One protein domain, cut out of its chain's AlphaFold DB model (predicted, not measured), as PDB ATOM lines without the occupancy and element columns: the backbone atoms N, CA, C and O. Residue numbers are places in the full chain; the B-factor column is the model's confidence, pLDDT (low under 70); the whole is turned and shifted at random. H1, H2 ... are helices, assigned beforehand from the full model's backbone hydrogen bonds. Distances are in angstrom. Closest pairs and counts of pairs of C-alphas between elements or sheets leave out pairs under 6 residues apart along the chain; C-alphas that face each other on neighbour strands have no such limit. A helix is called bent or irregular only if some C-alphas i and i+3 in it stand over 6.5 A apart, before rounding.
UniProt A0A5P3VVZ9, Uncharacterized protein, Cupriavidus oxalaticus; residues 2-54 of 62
ATOM      1  N   LEU A   2     -20.225  40.416 -20.182       66.31
ATOM      2  CA  LEU A   2     -20.938  41.417 -21.002       66.31
ATOM      3  C   LEU A   2     -21.133  42.751 -20.268       66.31
ATOM      4  O   LEU A   2     -20.826  43.791 -20.825       66.31
ATOM      5  N   SER A   3     -21.457  42.692 -18.973       67.88
ATOM      6  CA  SER A   3     -21.532  43.861 -18.081       67.88
ATOM      7  C   SER A   3     -20.302  44.795 -18.111       67.88
ATOM      8  O   SER A   3     -20.446  45.983 -17.857       67.88
ATOM      9  N   LYS A   4     -19.082  44.324 -18.436       74.38
ATOM     10  CA  LYS A   4     -17.917  45.226 -18.589       74.38
ATOM     11  C   LYS A   4     -17.942  45.992 -19.916       74.38
ATOM     12  O   LYS A   4     -17.582  47.163 -19.918       74.38
ATOM     13  N   LEU A   5     -18.367  45.331 -20.995       65.50
ATOM     14  CA  LEU A   5     -18.612  45.957 -22.299       65.50
ATOM     15  C   LEU A   5     -19.765  46.959 -22.208       65.50
ATOM     16  O   LEU A   5     -19.632  48.083 -22.669       65.50
ATOM     17  N   GLU A   6     -20.859  46.553 -21.564       72.12
ATOM     18  CA  GLU A   6     -22.047  47.378 -21.328       72.12
ATOM     19  C   GLU A   6     -21.708  48.649 -20.535       72.12
ATOM     20  O   GLU A   6     -22.169  49.732 -20.871       72.12
ATOM     21  N   ASN A   7     -20.802  48.539 -19.558       80.50
ATOM     22  CA  ASN A   7     -20.341  49.661 -18.735       80.50
ATOM     23  C   ASN A   7     -19.192  50.474 -19.367       80.50
ATOM     24  O   ASN A   7     -18.525  51.235 -18.665       80.50
ATOM     25  N   GLY A   8     -18.892  50.280 -20.656       69.19
ATOM     26  CA  GLY A   8     -17.885  51.060 -21.382       69.19
ATOM     27  C   GLY A   8     -16.436  50.850 -20.922       69.19
ATOM     28  O   GLY A   8     -15.554  51.625 -21.293       69.19
ATOM     29  N   LYS A   9     -16.143  49.809 -20.126       80.56
ATOM     30  CA  LYS A   9     -14.758  49.450 -19.796       80.56
ATOM     31  C   LYS A   9     -14.125  48.755 -20.995       80.56
ATOM     32  O   LYS A   9     -14.688  47.797 -21.514       80.56
ATOM     33  N   GLY A  10     -12.934  49.205 -21.394       73.25
ATOM     34  CA  GLY A  10     -12.193  48.637 -22.521       73.25
ATOM     35  C   GLY A  10     -12.027  47.121 -22.398       73.25
ATOM     36  O   GLY A  10     -11.546  46.609 -21.385       73.25
ATOM     37  N   VAL A  11     -12.439  46.401 -23.439       73.31
ATOM     38  CA  VAL A  11     -12.311  44.945 -23.553       73.31
ATOM     39  C   VAL A  11     -11.515  44.659 -24.817       73.31
ATOM     40  O   VAL A  11     -11.724  45.308 -25.838       73.31
ATOM     41  N   ASN A  12     -10.571  43.719 -24.747       84.94
ATOM     42  CA  ASN A  12      -9.740  43.367 -25.896       84.94
ATOM     43  C   ASN A  12     -10.620  42.938 -27.091       84.94
ATOM     44  O   ASN A  12     -11.511  42.101 -26.930       84.94
ATOM     45  N   PHE A  13     -10.355  43.501 -28.271       84.06
ATOM     46  CA  PHE A  13     -11.165  43.296 -29.472       84.06
ATOM     47  C   PHE A  13     -11.206  41.829 -29.931       84.06
ATOM     48  O   PHE A  13     -12.281  41.333 -30.256       84.06
ATOM     49  N   GLU A  14     -10.099  41.082 -29.845       87.81
ATOM     50  CA  GLU A  14     -10.088  39.640 -30.159       87.81
ATOM     51  C   GLU A  14     -11.053  38.862 -29.264       87.81
ATOM     52  O   GLU A  14     -11.722  37.924 -29.698       87.81
ATOM     53  N   ARG A  15     -11.155  39.264 -27.993       88.00
ATOM     54  CA  ARG A  15     -12.077  38.636 -27.046       88.00
ATOM     55  C   ARG A  15     -13.532  38.951 -27.385       88.00
ATOM     56  O   ARG A  15     -14.377  38.086 -27.178       88.00
ATOM     57  N   VAL A  16     -13.826  40.142 -27.907       87.81
ATOM     58  CA  VAL A  16     -15.167  40.498 -28.400       87.81
ATOM     59  C   VAL A  16     -15.528  39.643 -29.608       87.81
ATOM     60  O   VAL A  16     -16.585  39.017 -29.602       87.81
ATOM     61  N   LEU A  17     -14.626  39.541 -30.587       88.69
ATOM     62  CA  LEU A  17     -14.844  38.735 -31.788       88.69
ATOM     63  C   LEU A  17     -15.104  37.260 -31.459       88.69
ATOM     64  O   LEU A  17     -16.042  36.681 -31.989       88.69
ATOM     65  N   ARG A  18     -14.351  36.670 -30.520       89.69
ATOM     66  CA  ARG A  18     -14.588  35.283 -30.073       89.69
ATOM     67  C   ARG A  18     -15.950  35.084 -29.408       89.69
ATOM     68  O   ARG A  18     -16.558  34.033 -29.568       89.69
ATOM     69  N   VAL A  19     -16.424  36.063 -28.635       90.19
ATOM     70  CA  VAL A  19     -17.758  35.988 -28.017       90.19
ATOM     71  C   VAL A  19     -18.848  36.109 -29.080       90.19
ATOM     72  O   VAL A  19     -19.829  35.381 -29.008       90.19
ATOM     73  N   MET A  20     -18.674  36.993 -30.066       91.88
ATOM     74  CA  MET A  20     -19.612  37.124 -31.184       91.88
ATOM     75  C   MET A  20     -19.697  35.832 -32.001       91.88
ATOM     76  O   MET A  20     -20.801  35.354 -32.243       91.88
ATOM     77  N   ASP A  21     -18.553  35.229 -32.324       91.44
ATOM     78  CA  ASP A  21     -18.471  33.950 -33.035       91.44
ATOM     79  C   ASP A  21     -19.205  32.826 -32.283       91.44
ATOM     80  O   ASP A  21     -20.078  32.165 -32.842       91.44
ATOM     81  N   GLY A  22     -18.975  32.696 -30.971       92.69
ATOM     82  CA  GLY A  22     -19.683  31.721 -30.132       92.69
ATOM     83  C   GLY A  22     -21.198  31.949 -30.007       92.69
ATOM     84  O   GLY A  22     -21.920  31.035 -29.620       92.69
ATOM     85  N   LEU A  23     -21.688  33.149 -30.335       92.38
ATOM     86  CA  LEU A  23     -23.115  33.494 -30.377       92.38
ATOM     87  C   LEU A  23     -23.702  33.431 -31.798       92.38
ATOM     88  O   LEU A  23     -24.881  33.734 -31.977       92.38
ATOM     89  N   GLY A  24     -22.901  33.076 -32.809       90.25
ATOM     90  CA  GLY A  24     -23.309  33.106 -34.216       90.25
ATOM     91  C   GLY A  24     -23.548  34.520 -34.756       90.25
ATOM     92  O   GLY A  24     -24.319  34.700 -35.698       90.25
ATOM     93  N   LEU A  25     -22.931  35.538 -34.149       88.75
ATOM     94  CA  LEU A  25     -23.046  36.940 -34.544       88.75
ATOM     95  C   LEU A  25     -21.840  37.367 -35.387       88.75
ATOM     96  O   LEU A  25     -20.700  37.019 -35.089       88.75
ATOM     97  N   ALA A  26     -22.084  38.205 -36.395       88.50
ATOM     98  CA  ALA A  26     -21.047  38.799 -37.232       88.50
ATOM     99  C   ALA A  26     -20.984  40.320 -37.036       88.50
ATOM    100  O   ALA A  26     -22.010  40.975 -36.844       88.50
ATOM    101  N   MET A  27     -19.778  40.890 -37.094       87.06
ATOM    102  CA  MET A  27     -19.581  42.340 -37.108       87.06
ATOM    103  C   MET A  27     -19.496  42.821 -38.556       87.06
ATOM    104  O   MET A  27     -18.673  42.321 -39.321       87.06
ATOM    105  N   LEU A  28     -20.320  43.803 -38.921       87.00
ATOM    106  CA  LEU A  28     -20.303  44.421 -40.244       87.00
ATOM    107  C   LEU A  28     -19.825  45.872 -40.132       87.00
ATOM    108  O   LEU A  28     -20.368  46.648 -39.349       87.00
ATOM    109  N   VAL A  29     -18.821  46.238 -40.930       88.50
ATOM    110  CA  VAL A  29     -18.337  47.619 -41.065       88.50
ATOM    111  C   VAL A  29     -18.857  48.174 -42.385       88.50
ATOM    112  O   VAL A  29     -18.648  47.567 -43.432       88.50
ATOM    113  N   VAL A  30     -19.538  49.319 -42.338       87.31
ATOM    114  CA  VAL A  30     -20.119  49.975 -43.518       87.31
ATOM    115  C   VAL A  30     -19.786  51.461 -43.546       87.31
ATOM    116  O   VAL A  30     -19.556  52.081 -42.506       87.31
ATOM    117  N   TYR A  31     -19.798  52.038 -44.746       92.06
ATOM    118  CA  TYR A  31     -19.790  53.487 -44.929       92.06
ATOM    119  C   TYR A  31     -21.062  54.109 -44.338       92.06
ATOM    120  O   TYR A  31     -22.140  53.510 -44.394       92.06
ATOM    121  N   LYS A  32     -20.943  55.306 -43.751       88.12
ATOM    122  CA  LYS A  32     -22.044  55.941 -43.004       88.12
ATOM    123  C   LYS A  32     -23.259  56.211 -43.882       88.12
ATOM    124  O   LYS A  32     -24.393  56.083 -43.434       88.12
ATOM    125  N   GLU A  33     -23.013  56.524 -45.141       93.19
ATOM    126  CA  GLU A  33     -24.017  56.823 -46.152       93.19
ATOM    127  C   GLU A  33     -24.891  55.593 -46.455       93.19
ATOM    128  O   GLU A  33     -26.017  55.730 -46.924       93.19
ATOM    129  N   HIS A  34     -24.394  54.387 -46.159       89.62
ATOM    130  CA  HIS A  34     -25.066  53.123 -46.457       89.62
ATOM    131  C   HIS A  34     -25.872  52.584 -45.264       89.62
ATOM    132  O   HIS A  34     -26.590  51.594 -45.415       89.62
ATOM    133  N   VAL A  35     -25.786  53.220 -44.089       88.62
ATOM    134  CA  VAL A  35     -26.522  52.800 -42.883       88.62
ATOM    135  C   VAL A  35     -28.039  52.743 -43.123       88.62
ATOM    136  O   VAL A  35     -28.621  51.703 -42.816       88.62
ATOM    137  N   PRO A  36     -28.687  53.745 -43.759       90.94
ATOM    138  CA  PRO A  36     -30.131  53.688 -44.000       90.94
ATOM    139  C   PRO A  36     -30.548  52.517 -44.900       90.94
ATOM    140  O   PRO A  36     -31.589  51.898 -44.687       90.94
ATOM    141  N   TRP A  37     -29.728  52.180 -45.898       89.88
ATOM    142  CA  TRP A  37     -29.973  51.023 -46.762       89.88
ATOM    143  C   TRP A  37     -29.835  49.706 -45.988       89.88
ATOM    144  O   TRP A  37     -30.676  48.817 -46.126       89.88
ATOM    145  N   LEU A  38     -28.825  49.590 -45.121       88.50
ATOM    146  CA  LEU A  38     -28.627  48.402 -44.293       88.50
ATOM    147  C   LEU A  38     -29.787  48.185 -43.309       88.50
ATOM    148  O   LEU A  38     -30.237  47.052 -43.138       88.50
ATOM    149  N   GLU A  39     -30.310  49.254 -42.707       88.12
ATOM    150  CA  GLU A  39     -31.487  49.191 -41.832       88.12
ATOM    151  C   GLU A  39     -32.720  48.657 -42.572       88.12
ATOM    152  O   GLU A  39     -33.433  47.793 -42.053       88.12
ATOM    153  N   GLN A  40     -32.939  49.102 -43.814       88.69
ATOM    154  CA  GLN A  40     -34.030  48.603 -44.656       88.69
ATOM    155  C   GLN A  40     -33.872  47.111 -44.970       88.69
ATOM    156  O   GLN A  40     -34.835  46.348 -44.856       88.69
ATOM    157  N   VAL A  41     -32.659  46.674 -45.324       87.81
ATOM    158  CA  VAL A  41     -32.366  45.261 -45.607       87.81
ATOM    159  C   VAL A  41     -32.561  44.403 -44.357       87.81
ATOM    160  O   VAL A  41     -33.188  43.346 -44.437       87.81
ATOM    161  N   ALA A  42     -32.095  44.862 -43.195       86.81
ATOM    162  CA  ALA A  42     -32.274  44.156 -41.930       86.81
ATOM    163  C   ALA A  42     -33.761  44.026 -41.557       86.81
ATOM    164  O   ALA A  42     -34.224  42.931 -41.231       86.81
ATOM    165  N   ALA A  43     -34.540  45.106 -41.678       87.38
ATOM    166  CA  ALA A  43     -35.983  45.081 -41.430       87.38
ATOM    167  C   ALA A  43     -36.716  44.108 -42.373       87.38
ATOM    168  O   ALA A  43     -37.595  43.353 -41.945       87.38
ATOM    169  N   HIS A  44     -36.325  44.082 -43.648       85.62
ATOM    170  CA  HIS A  44     -36.870  43.157 -44.637       85.62
ATOM    171  C   HIS A  44     -36.507  41.693 -44.336       85.62
ATOM    172  O   HIS A  44     -37.387  40.828 -44.343       85.62
ATOM    173  N   ALA A  45     -35.247  41.410 -43.998       82.94
ATOM    174  CA  ALA A  45     -34.785  40.071 -43.631       82.94
ATOM    175  C   ALA A  45     -35.538  39.519 -42.410       82.94
ATOM    176  O   ALA A  45     -35.951  38.360 -42.398       82.94
ATOM    177  N   VAL A  46     -35.810  40.365 -41.413       82.94
ATOM    178  CA  VAL A  46     -36.609  39.998 -40.238       82.94
ATOM    179  C   VAL A  46     -38.061  39.665 -40.617       82.94
ATOM    180  O   VAL A  46     -38.634  38.715 -40.078       82.94
ATOM    181  N   LYS A  47     -38.669  40.411 -41.552       78.56
ATOM    182  CA  LYS A  47     -40.026  40.123 -42.053       78.56
ATOM    183  C   LYS A  47     -40.088  38.762 -42.754       78.56
ATOM    184  O   LYS A  47     -41.017  37.998 -42.500       78.56
ATOM    185  N   ILE A  48     -39.092  38.442 -43.581       76.00
ATOM    186  CA  ILE A  48     -38.995  37.143 -44.263       76.00
ATOM    187  C   ILE A  48     -38.767  36.009 -43.258       76.00
ATOM    188  O   ILE A  48     -39.459  34.994 -43.314       76.00
ATOM    189  N   GLY A  49     -37.851  36.192 -42.303       67.50
ATOM    190  CA  GLY A  49     -37.561  35.193 -41.271       67.50
ATOM    191  C   GLY A  49     -38.778  34.860 -40.405       67.50
ATOM    192  O   GLY A  49     -39.017  33.695 -40.103       67.50
ATOM    193  N   ARG A  50     -39.607  35.860 -40.071       58.81
ATOM    194  CA  ARG A  50     -40.882  35.636 -39.367       58.81
ATOM    195  C   ARG A  50     -41.943  34.977 -40.248       58.81
ATOM    196  O   ARG A  50     -42.623  34.070 -39.780       58.81
ATOM    197  N   GLY A  51     -42.046  35.373 -41.517       57.00
ATOM    198  CA  GLY A  51     -42.969  34.758 -42.478       57.00
ATOM    199  C   GLY A  51     -42.696  33.268 -42.717       57.00
ATOM    200  O   GLY A  51     -43.637  32.496 -42.870       57.00
ATOM    201  N   CYS A  52     -41.432  32.839 -42.656       54.75
ATOM    202  CA  CYS A  52     -41.056  31.425 -42.764       54.75
ATOM    203  C   CYS A  52     -41.509  30.579 -41.555       54.75
ATOM    204  O   CYS A  52     -41.736  29.378 -41.692       54.75
ATOM    205  N   CYS A  53     -41.669  31.193 -40.380       54.69
ATOM    206  CA  CYS A  53     -42.134  30.518 -39.165       54.69
ATOM    207  C   CYS A  53     -43.658  30.597 -38.975       54.69
ATOM    208  O   CYS A  53     -44.206  29.886 -38.138       54.69
ATOM    209  N   GLN A  54     -44.360  31.426 -39.754       53.47
ATOM    210  CA  GLN A  54     -45.808  31.645 -39.640       53.47
ATOM    211  C   GLN A  54     -46.642  30.692 -40.517       53.47
ATOM    212  O   GLN A  54     -47.803  30.956 -40.813       53.47
TER     213      GLN A  54
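AT A GLANCE: This is residues 2 to 54 of the 62 residues of an uncharacterized protein of Cupriavidus oxalaticus (UniProt A0A5P3VVZ9). A long helix, H3, sticks out as a free arm from a small, loose head made of the short helices H1 and H2 and the links after them. The extended stretch of residues 23 to 31 runs away from H2, and at its far end the backbone folds back into H3, as in an open V. The printed part has 53 residues with three named helices, in the order H1, H2, H3, and no named strand; its class is all helix. It is only just loose, close to extended, with a radius of gyration of the C-alphas of 15.0 A and spans of 38 by 31 by 18 A.

IN THESE COORDINATES: Find C-alpha 2 at (-20.938, 41.417, -21.002), where H1 begins, residues 2 to 6, 6.1 A long. Go on to H2, residues 13 to 22, which runs 14.4 A from C-alpha 13 at (-11.165, 43.296, -29.472). H3, residues 32 to 53, runs 32.6 A from C-alpha 32 at (-22.044, 55.941, -43.004) to C-alpha 53 at (-42.134, 30.518, -39.165). H3 is irregular: C-alphas 33 and 36 are 7.2 A apart.

HOW THE PARTS SIT: Compare the three helices and you will find that H1 is apart from H2, H2 is apart from H3, and H1 is apart from H3, with no C-alpha of the one within 8 A of the other in each pair. Residues 31 to 37, of which 32 to 37 belong to H3, stand free, and so do residues 39 to 54, of which 39 to 53 belong to H3. In H1 and H2 every O i to N i+4 pair is within hydrogen-bond range; in H3 15 of 18 are.

THE WHOLE: The two C-alphas farthest apart are those of Gly 10 and Gln 54, 41.4 A. The printed part has no cut, and both links, H1 to H2 and H2 to H3, are short. Mean pLDDT of the printed part is 81.5; look for values under 70 at residues 2 to 3, 5, 8 and 49 to 54.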